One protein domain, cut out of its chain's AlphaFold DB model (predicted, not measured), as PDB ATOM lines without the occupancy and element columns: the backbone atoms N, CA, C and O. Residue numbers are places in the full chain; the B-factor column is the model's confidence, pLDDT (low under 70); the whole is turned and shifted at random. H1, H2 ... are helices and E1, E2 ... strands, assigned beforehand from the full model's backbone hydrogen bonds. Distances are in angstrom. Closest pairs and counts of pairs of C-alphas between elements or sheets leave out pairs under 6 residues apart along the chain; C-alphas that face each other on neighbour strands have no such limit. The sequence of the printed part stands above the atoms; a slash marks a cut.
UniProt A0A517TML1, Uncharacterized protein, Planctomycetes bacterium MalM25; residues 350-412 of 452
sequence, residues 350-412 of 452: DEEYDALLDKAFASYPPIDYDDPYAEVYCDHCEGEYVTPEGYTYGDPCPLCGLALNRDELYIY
ATOM      1  N   ASP A 350     137.029 122.011  93.684       70.12
ATOM      2  CA  ASP A 350     136.631 123.110  92.802       70.12
ATOM      3  C   ASP A 350     135.151 123.495  93.008       70.12
ATOM      4  O   ASP A 350     134.812 124.678  92.968       70.12
ATOM      5  N   GLU A 351     134.252 122.528  93.238       76.12
ATOM      6  CA  GLU A 351     132.827 122.803  93.482       76.12
ATOM      7  C   GLU A 351     132.564 123.456  94.842       76.12
ATOM      8  O   GLU A 351     131.705 124.331  94.942       76.12
ATOM      9  N   GLU A 352     133.293 123.050  95.883       81.31
ATOM     10  CA  GLU A 352     133.182 123.663  97.209       81.31
ATOM     11  C   GLU A 352     133.694 125.105  97.196       81.31
ATOM     12  O   GLU A 352     133.087 125.979  97.818       81.31
ATOM     13  N   TYR A 353     134.772 125.362  96.454       80.75
ATOM     14  CA  TYR A 353     135.328 126.695  96.258       80.75
ATOM     15  C   TYR A 353     134.317 127.660  95.634       80.75
ATOM     16  O   TYR A 353     134.019 128.707  96.214       80.75
ATOM     17  N   ASP A 354     133.741 127.283  94.493       77.81
ATOM     18  CA  ASP A 354     132.747 128.103  93.798       77.81
ATOM     19  C   ASP A 354     131.508 128.328  94.665       77.81
ATOM     20  O   ASP A 354     131.032 129.453  94.779       77.81
ATOM     21  N   ALA A 355     131.018 127.289  95.352       81.94
ATOM     22  CA  ALA A 355     129.862 127.420  96.232       81.94
ATOM     23  C   ALA A 355     130.112 128.403  97.391       81.94
ATOM     24  O   ALA A 355     129.186 129.096  97.824       81.94
ATOM     25  N   LEU A 356     131.344 128.477  97.906       83.12
ATOM     26  CA  LEU A 356     131.726 129.455  98.925       83.12
ATOM     27  C   LEU A 356     131.798 130.872  98.357       83.12
ATOM     28  O   LEU A 356     131.282 131.790  98.996       83.12
ATOM     29  N   LEU A 357     132.380 131.050  97.167       83.38
ATOM     30  CA  LEU A 357     132.426 132.351  96.497       83.38
ATOM     31  C   LEU A 357     131.024 132.853  96.144       83.38
ATOM     32  O   LEU A 357     130.677 133.972  96.516       83.38
ATOM     33  N   ASP A 358     130.194 132.019  95.519       83.25
ATOM     34  CA  ASP A 358     128.810 132.349  95.168       83.25
ATOM     35  C   ASP A 358     128.014 132.740  96.410       83.25
ATOM     36  O   ASP A 358     127.299 133.741  96.422       83.25
ATOM     37  N   LYS A 359     128.169 131.984  97.502       86.12
ATOM     38  CA  LYS A 359     127.507 132.286  98.772       86.12
ATOM     39  C   LYS A 359     127.982 133.609  99.369       86.12
ATOM     40  O   LYS A 359     127.163 134.346  99.915       86.12
ATOM     41  N   ALA A 360     129.278 133.893  99.311       82.50
ATOM     42  CA  ALA A 360     129.842 135.110  99.878       82.50
ATOM     43  C   ALA A 360     129.510 136.355  99.044       82.50
ATOM     44  O   ALA A 360     129.294 137.427  99.607       82.50
ATOM     45  N   PHE A 361     129.410 136.209  97.721       83.69
ATOM     46  CA  PHE A 361     129.068 137.295  96.807       83.69
ATOM     47  C   PHE A 361     127.579 137.384  96.468       83.69
ATOM     48  O   PHE A 361     127.180 138.312  95.776       83.69
ATOM     49  N   ALA A 362     126.729 136.509  97.014       84.31
ATOM     50  CA  ALA A 362     125.282 136.531  96.782       84.31
ATOM     51  C   ALA A 362     124.609 137.873  97.138       84.31
ATOM     52  O   ALA A 362     123.540 138.180  96.616       84.31
ATOM     53  N   SER A 363     125.204 138.660  98.043       74.75
ATOM     54  CA  SER A 363     124.713 139.993  98.422       74.75
ATOM     55  C   SER A 363     125.234 141.131  97.545       74.75
ATOM     56  O   SER A 363     124.791 142.266  97.711       74.75
ATOM     57  N   TYR A 364     126.191 140.857  96.662       74.81
ATOM     58  CA  TYR A 364     126.768 141.842  95.760       74.81
ATOM     59  C   TYR A 364     126.070 141.786  94.398       74.81
ATOM     60  O   TYR A 364     125.523 140.743  94.023       74.81
ATOM     61  N   PRO A 365     126.049 142.902  93.648       74.19
ATOM     62  CA  PRO A 365     125.612 142.854  92.263       74.19
ATOM     63  C   PRO A 365     126.442 141.812  91.490       74.19
ATOM     64  O   PRO A 365     127.625 141.631  91.800       74.19
ATOM     65  N   PRO A 366     125.837 141.116  90.505       73.94
ATOM     66  CA  PRO A 366     126.578 140.227  89.622       73.94
ATOM     67  C   PRO A 366     127.793 140.965  89.067       73.94
ATOM     68  O   PRO A 366     127.665 142.116  88.654       73.94
ATOM     69  N   ILE A 367     128.955 140.313  89.081       66.38
ATOM     70  CA  ILE A 367     130.171 140.890  88.512       66.38
ATOM     71  C   ILE A 367     129.936 141.037  87.008       66.38
ATOM     72  O   ILE A 367     129.879 140.034  86.290       66.38
ATOM     73  N   ASP A 368     129.770 142.276  86.545       71.62
ATOM     74  CA  ASP A 368     129.906 142.596  85.132       71.62
ATOM     75  C   ASP A 368     131.403 142.649  84.821       71.62
ATOM     76  O   ASP A 368     132.164 143.400  85.426       71.62
ATOM     77  N   TYR A 369     131.855 141.773  83.930       66.12
ATOM     78  CA  TYR A 369     133.271 141.668  83.593       66.12
ATOM     79  C   TYR A 369     133.738 142.762  82.625       66.12
ATOM     80  O   TYR A 369     134.948 142.870  82.408       66.12
ATOM     81  N   ASP A 370     132.807 143.539  82.064       68.06
ATOM     82  CA  ASP A 370     133.111 144.747  81.295       68.06
ATOM     83  C   ASP A 370     133.400 145.954  82.215       68.06
ATOM     84  O   ASP A 370     134.015 146.930  81.774       68.06
ATOM     85  N   ASP A 371     133.037 145.864  83.499       68.12
ATOM     86  CA  ASP A 371     133.328 146.863  84.525       68.12
ATOM     87  C   ASP A 371     134.691 146.612  85.210       68.12
ATOM     88  O   ASP A 371     135.208 145.486  85.228       68.12
ATOM     89  N   PRO A 372     135.326 147.653  85.786       66.94
ATOM     90  CA  PRO A 372     136.569 147.494  86.531       66.94
ATOM     91  C   PRO A 372     136.374 146.556  87.729       66.94
ATOM     92  O   PRO A 372     135.641 146.854  88.669       66.94
ATOM     93  N   TYR A 373     137.090 145.434  87.719       75.19
ATOM     94  CA  TYR A 373     137.101 144.459  88.804       75.19
ATOM     95  C   TYR A 373     138.456 144.436  89.515       75.19
ATOM     96  O   TYR A 373     139.503 144.718  88.928       75.19
ATOM     97  N   ALA A 374     138.454 144.046  90.788       77.75
ATOM     98  CA  ALA A 374     139.686 143.777  91.520       77.75
ATOM     99  C   ALA A 374     139.948 142.269  91.570       77.75
ATOM    100  O   ALA A 374     139.069 141.489  91.949       77.75
ATOM    101  N   GLU A 375     141.159 141.859  91.190       79.56
ATOM    102  CA  GLU A 375     141.661 140.515  91.478       79.56
ATOM    103  C   GLU A 375     142.228 140.538  92.897       79.56
ATOM    104  O   GLU A 375     143.109 141.337  93.232       79.56
ATOM    105  N   VAL A 376     141.696 139.676  93.751       82.75
ATOM    106  CA  VAL A 376     142.060 139.612  95.161       82.75
ATOM    107  C   VAL A 376     142.775 138.305  95.427       82.75
ATOM    108  O   VAL A 376     142.290 137.233  95.064       82.75
ATOM    109  N   TYR A 377     143.928 138.413  96.083       82.44
ATOM    110  CA  TYR A 377     144.686 137.281  96.591       82.44
ATOM    111  C   TYR A 377     144.671 137.332  98.112       82.44
ATOM    112  O   TYR A 377     145.184 138.278  98.698       82.44
ATOM    113  N   CYS A 378     144.105 136.323  98.768       82.69
ATOM    114  CA  CYS A 378     144.174 136.251 100.224       82.69
ATOM    115  C   CYS A 378     145.464 135.549 100.663       82.69
ATOM    116  O   CYS A 378     145.573 134.338 100.492       82.69
ATOM    117  N   ASP A 379     146.392 136.262 101.309       78.25
ATOM    118  CA  ASP A 379     147.653 135.684 101.818       78.25
ATOM    119  C   ASP A 379     147.425 134.564 102.854       78.25
ATOM    120  O   ASP A 379     148.292 133.713 103.058       78.25
ATOM    121  N   HIS A 380     146.267 134.553 103.526       80.69
ATOM    122  CA  HIS A 380     145.991 133.575 104.580       80.69
ATOM    123  C   HIS A 380     145.555 132.211 104.049       80.69
ATOM    124  O   HIS A 380     145.990 131.201 104.591       80.69
ATOM    125  N   CYS A 381     144.682 132.171 103.039       81.19
ATOM    126  CA  CYS A 381     144.195 130.911 102.462       81.19
ATOM    127  C   CYS A 381     144.675 130.657 101.034       81.19
ATOM    128  O   CYS A 381     144.334 129.627 100.463       81.19
ATOM    129  N   GLU A 382     145.442 131.586 100.463       78.94
ATOM    130  CA  GLU A 382     146.016 131.525  99.113       78.94
ATOM    131  C   GLU A 382     144.967 131.466  97.996       78.94
ATOM    132  O   GLU A 382     145.260 131.046  96.881       78.94
ATOM    133  N   GLY A 383     143.735 131.890  98.290       79.12
ATOM    134  CA  GLY A 383     142.667 131.933  97.302       79.12
ATOM    135  C   GLY A 383     142.775 133.157  96.398       79.12
ATOM    136  O   GLY A 383     142.910 134.276  96.902       79.12
ATOM    137  N   GLU A 384     142.667 132.934  95.087       82.06
ATOM    138  CA  GLU A 384     142.566 133.965  94.045       82.06
ATOM    139  C   GLU A 384     141.129 134.056  93.530       82.06
ATOM    140  O   GLU A 384     140.592 133.098  92.969       82.06
ATOM    141  N   TYR A 385     140.496 135.214  93.687       83.75
ATOM    142  CA  TYR A 385     139.130 135.439  93.219       83.75
ATOM    143  C   TYR A 385     138.941 136.870  92.725       83.75
ATOM    144  O   TYR A 385     139.679 137.792  93.071       83.75
ATOM    145  N   VAL A 386     137.947 137.044  91.860       84.38
ATOM    146  CA  VAL A 386     137.542 138.354  91.352       84.38
ATOM    147  C   VAL A 386     136.481 138.904  92.289       84.38
ATOM    148  O   VAL A 386     135.603 138.161  92.725       84.38
ATOM    149  N   THR A 387     136.570 140.188  92.608       83.88
ATOM    150  CA  THR A 387     135.629 140.839  93.520       83.88
ATOM    151  C   THR A 387     134.799 141.899  92.803       83.88
ATOM    152  O   THR A 387     135.308 142.540  91.876       83.88
ATOM    153  N   PRO A 388     133.522 142.057  93.194       80.31
ATOM    154  CA  PRO A 388     132.638 143.075  92.643       80.31
ATOM    155  C   PRO A 388     133.090 144.482  93.045       80.31
ATOM    156  O   PRO A 388     133.832 144.671  94.014       80.31
ATOM    157  N   GLU A 389     132.601 145.485  92.317       77.44
ATOM    158  CA  GLU A 389     132.871 146.883  92.636       77.44
ATOM    159  C   GLU A 389     132.409 147.220  94.069       77.44
ATOM    160  O   GLU A 389     131.334 146.817  94.518       77.44
ATOM    161  N   GLY A 390     133.252 147.941  94.811       80.25
ATOM    162  CA  GLY A 390     133.015 148.301  96.214       80.25
ATOM    163  C   GLY A 390     133.639 147.354  97.241       80.25
ATOM    164  O   GLY A 390     133.754 147.744  98.402       80.25
ATOM    165  N   TYR A 391     134.106 146.172  96.831       83.00
ATOM    166  CA  TYR A 391     134.866 145.276  97.700       83.00
ATOM    167  C   TYR A 391     136.275 145.845  97.949       83.00
ATOM    168  O   TYR A 391     137.021 146.144  97.011       83.00
ATOM    169  N   THR A 392     136.636 146.076  99.210       86.12
ATOM    170  CA  THR A 392     137.784 146.906  99.595       86.12
ATOM    171  C   THR A 392     138.602 146.327 100.754       86.12
ATOM    172  O   THR A 392     138.363 145.231 101.257       86.12
ATOM    173  N   TYR A 393     139.647 147.052 101.160       86.25
ATOM    174  CA  TYR A 393     140.501 146.658 102.278       86.25
ATOM    175  C   TYR A 393     139.691 146.563 103.579       86.25
ATOM    176  O   TYR A 393     138.888 147.440 103.895       86.25
ATOM    177  N   GLY A 394     139.941 145.517 104.364       88.19
ATOM    178  CA  GLY A 394     139.190 145.217 105.583       88.19
ATOM    179  C   GLY A 394     137.989 144.289 105.377       88.19
ATOM    180  O   GLY A 394     137.536 143.707 106.366       88.19
ATOM    181  N   ASP A 395     137.525 144.083 104.141       89.94
ATOM    182  CA  ASP A 395     136.466 143.111 103.873       89.94
ATOM    183  C   ASP A 395     136.965 141.676 104.118       89.94
ATOM    184  O   ASP A 395     138.127 141.354 103.832       89.94
ATOM    185  N   PRO A 396     136.126 140.797 104.697       91.75
ATOM    186  CA  PRO A 396     136.522 139.437 105.019       91.75
ATOM    187  C   PRO A 396     136.606 138.588 103.753       91.75
ATOM    188  O   PRO A 396     135.628 138.457 103.025       91.75
ATOM    189  N   CYS A 397     137.746 137.936 103.539       88.31
ATOM    190  CA  CYS A 397     137.937 136.968 102.473       88.31
ATOM    191  C   CYS A 397     136.781 135.942 102.458       88.31
ATOM    192  O   CYS A 397     136.546 135.290 103.479       88.31
ATOM    193  N   PRO A 398     136.105 135.726 101.317       86.62
ATOM    194  CA  PRO A 398     134.966 134.818 101.194       86.62
ATOM    195  C   PRO A 398     135.321 133.356 101.489       86.62
ATOM    196  O   PRO A 398     134.450 132.559 101.829       86.62
ATOM    197  N   LEU A 399     136.605 133.002 101.393       85.06
ATOM    198  CA  LEU A 399     137.088 131.635 101.551       85.06
ATOM    199  C   LEU A 399     137.477 131.316 102.996       85.06
ATOM    200  O   LEU A 399     137.129 130.260 103.514       85.06
ATOM    201  N   CYS A 400     138.192 132.222 103.671       87.94
ATOM    202  CA  CYS A 400     138.701 131.972 105.027       87.94
ATOM    203  C   CYS A 400     138.138 132.895 106.113       87.94
ATOM    204  O   CYS A 400     138.424 132.693 107.296       87.94
ATOM    205  N   GLY A 401     137.341 133.896 105.733       89.12
ATOM    206  CA  GLY A 401     136.667 134.835 106.628       89.12
ATOM    207  C   GLY A 401     137.561 135.911 107.247       89.12
ATOM    208  O   GLY A 401     137.100 136.644 108.120       89.12
ATOM    209  N   LEU A 402     138.833 136.012 106.853       89.25
ATOM    210  CA  LEU A 402     139.758 137.001 107.414       89.25
ATOM    211  C   LEU A 402     139.758 138.292 106.622       89.25
ATOM    212  O   LEU A 402     139.758 138.259 105.397       89.25
ATOM    213  N   ALA A 403     139.806 139.410 107.342       90.31
ATOM    214  CA  ALA A 403     139.898 140.735 106.751       90.31
ATOM    215  C   ALA A 403     141.129 140.842 105.845       90.31
ATOM    216  O   ALA A 403     142.246 140.553 106.278       90.31
ATOM    217  N   LEU A 404     140.903 141.278 104.611       86.50
ATOM    218  CA  LEU A 404     141.955 141.460 103.623       86.50
ATOM    219  C   LEU A 404     142.790 142.693 103.935       86.50
ATOM    220  O   LEU A 404     142.268 143.758 104.289       86.50
ATOM    221  N   ASN A 405     144.100 142.561 103.767       84.75
ATOM    222  CA  ASN A 405     145.021 143.673 103.934       84.75
ATOM    223  C   ASN A 405     145.108 144.529 102.658       84.75
ATOM    224  O   ASN A 405     144.798 144.093 101.554       84.75
ATOM    225  N   ARG A 406     145.584 145.771 102.781       80.06
ATOM    226  CA  ARG A 406     145.746 146.682 101.635       80.06
ATOM    227  C   ARG A 406     146.695 146.133 100.563       80.06
ATOM    228  O   ARG A 406     146.512 146.427  99.389       80.06
ATOM    229  N   ASP A 407     147.690 145.350 100.968       77.31
ATOM    230  CA  ASP A 407     148.678 144.746 100.066       77.31
ATOM    231  C   ASP A 407     148.135 143.510  99.305       77.31
ATOM    232  O   ASP A 407     148.778 143.045  98.361       77.31
ATOM    233  N   GLU A 408     146.966 142.994  99.703       71.06
ATOM    234  CA  GLU A 408     146.330 141.766  99.189       71.06
ATOM    235  C   GLU A 408     145.315 142.036  98.059       71.06
ATOM    236  O   GLU A 408     144.942 141.131  97.311       71.06
ATOM    237  N   LEU A 409     144.880 143.291  97.903       69.81
ATOM    238  CA  LEU A 409     143.896 143.702  96.903       69.81
ATOM    239  C   LEU A 409     144.600 144.366  95.711       69.81
ATOM    240  O   LEU A 409     145.188 145.441  95.863       69.81
ATOM    241  N   TYR A 410     144.530 143.762  94.519       67.69
ATOM    242  CA  TYR A 410     145.036 144.385  93.296       67.69
ATOM    243  C   TYR A 410     143.879 144.768  92.374       67.69
ATOM    244  O   TYR A 410     143.230 143.934  91.742       67.69
ATOM    245  N   ILE A 411     143.626 146.071  92.288       63.66
ATOM    246  CA  ILE A 411     142.654 146.619  91.349       63.66
ATOM    247  C   ILE A 411     143.354 146.698  89.993       63.66
ATOM    248  O   ILE A 411     144.144 147.611  89.755       63.66
ATOM    249  N   TYR A 412     143.107 145.717  89.124       59.31
ATOM    250  CA  TYR A 412     143.527 145.810  87.732       59.31
ATOM    251  C   TYR A 412     142.639 146.853  87.050       59.31
ATOM    252  O   TYR A 412     141.488 146.574  86.721       59.31
TER     253      TYR A 412
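This is residues 350 to 412 of the 452 residues of an uncharacterized protein of Planctomycetes bacterium MalM25 (UniProt A0A517TML1). This domain has little regular structure: a small sheet of three short strands has H1 beyond its E2 edge, and a long loop, residues 388 to 408, folds over one face. The printed part has 63 residues, 23 in named elements, running H1, E1, E2, E3; the class is mixed, and the sheet, E2 - E1 - E3, is antiparallel. It is compact, with a radius of gyration of the C-alphas of 10.9 A and spans of 29 by 27 by 18 A.

Find C-alpha 350 at (136.631, 123.110, 92.802); from there H1, residues 350 to 361, runs 16.6 A. E1 is residues 374 to 377, 9.6 A; E2, residues 384 to 387, 9.8 A; E3, residues 409 to 411, 6.4 A, ends at (142.654, 146.619, 91.349).

In the hairpin E1 and E2, look for N 376 and O 385, 2.8 A apart. Between E1 and E3, N 375 and O 410 are 3.0 A apart. H1, with every O i to N i+4 pair within hydrogen-bond range, only grazes the sheet.

The printed part has no cut. The links H1 to E1 and E2 to E3 are long. Confidence is under 70 at residues 367, 369 to 372 and 409 to 412.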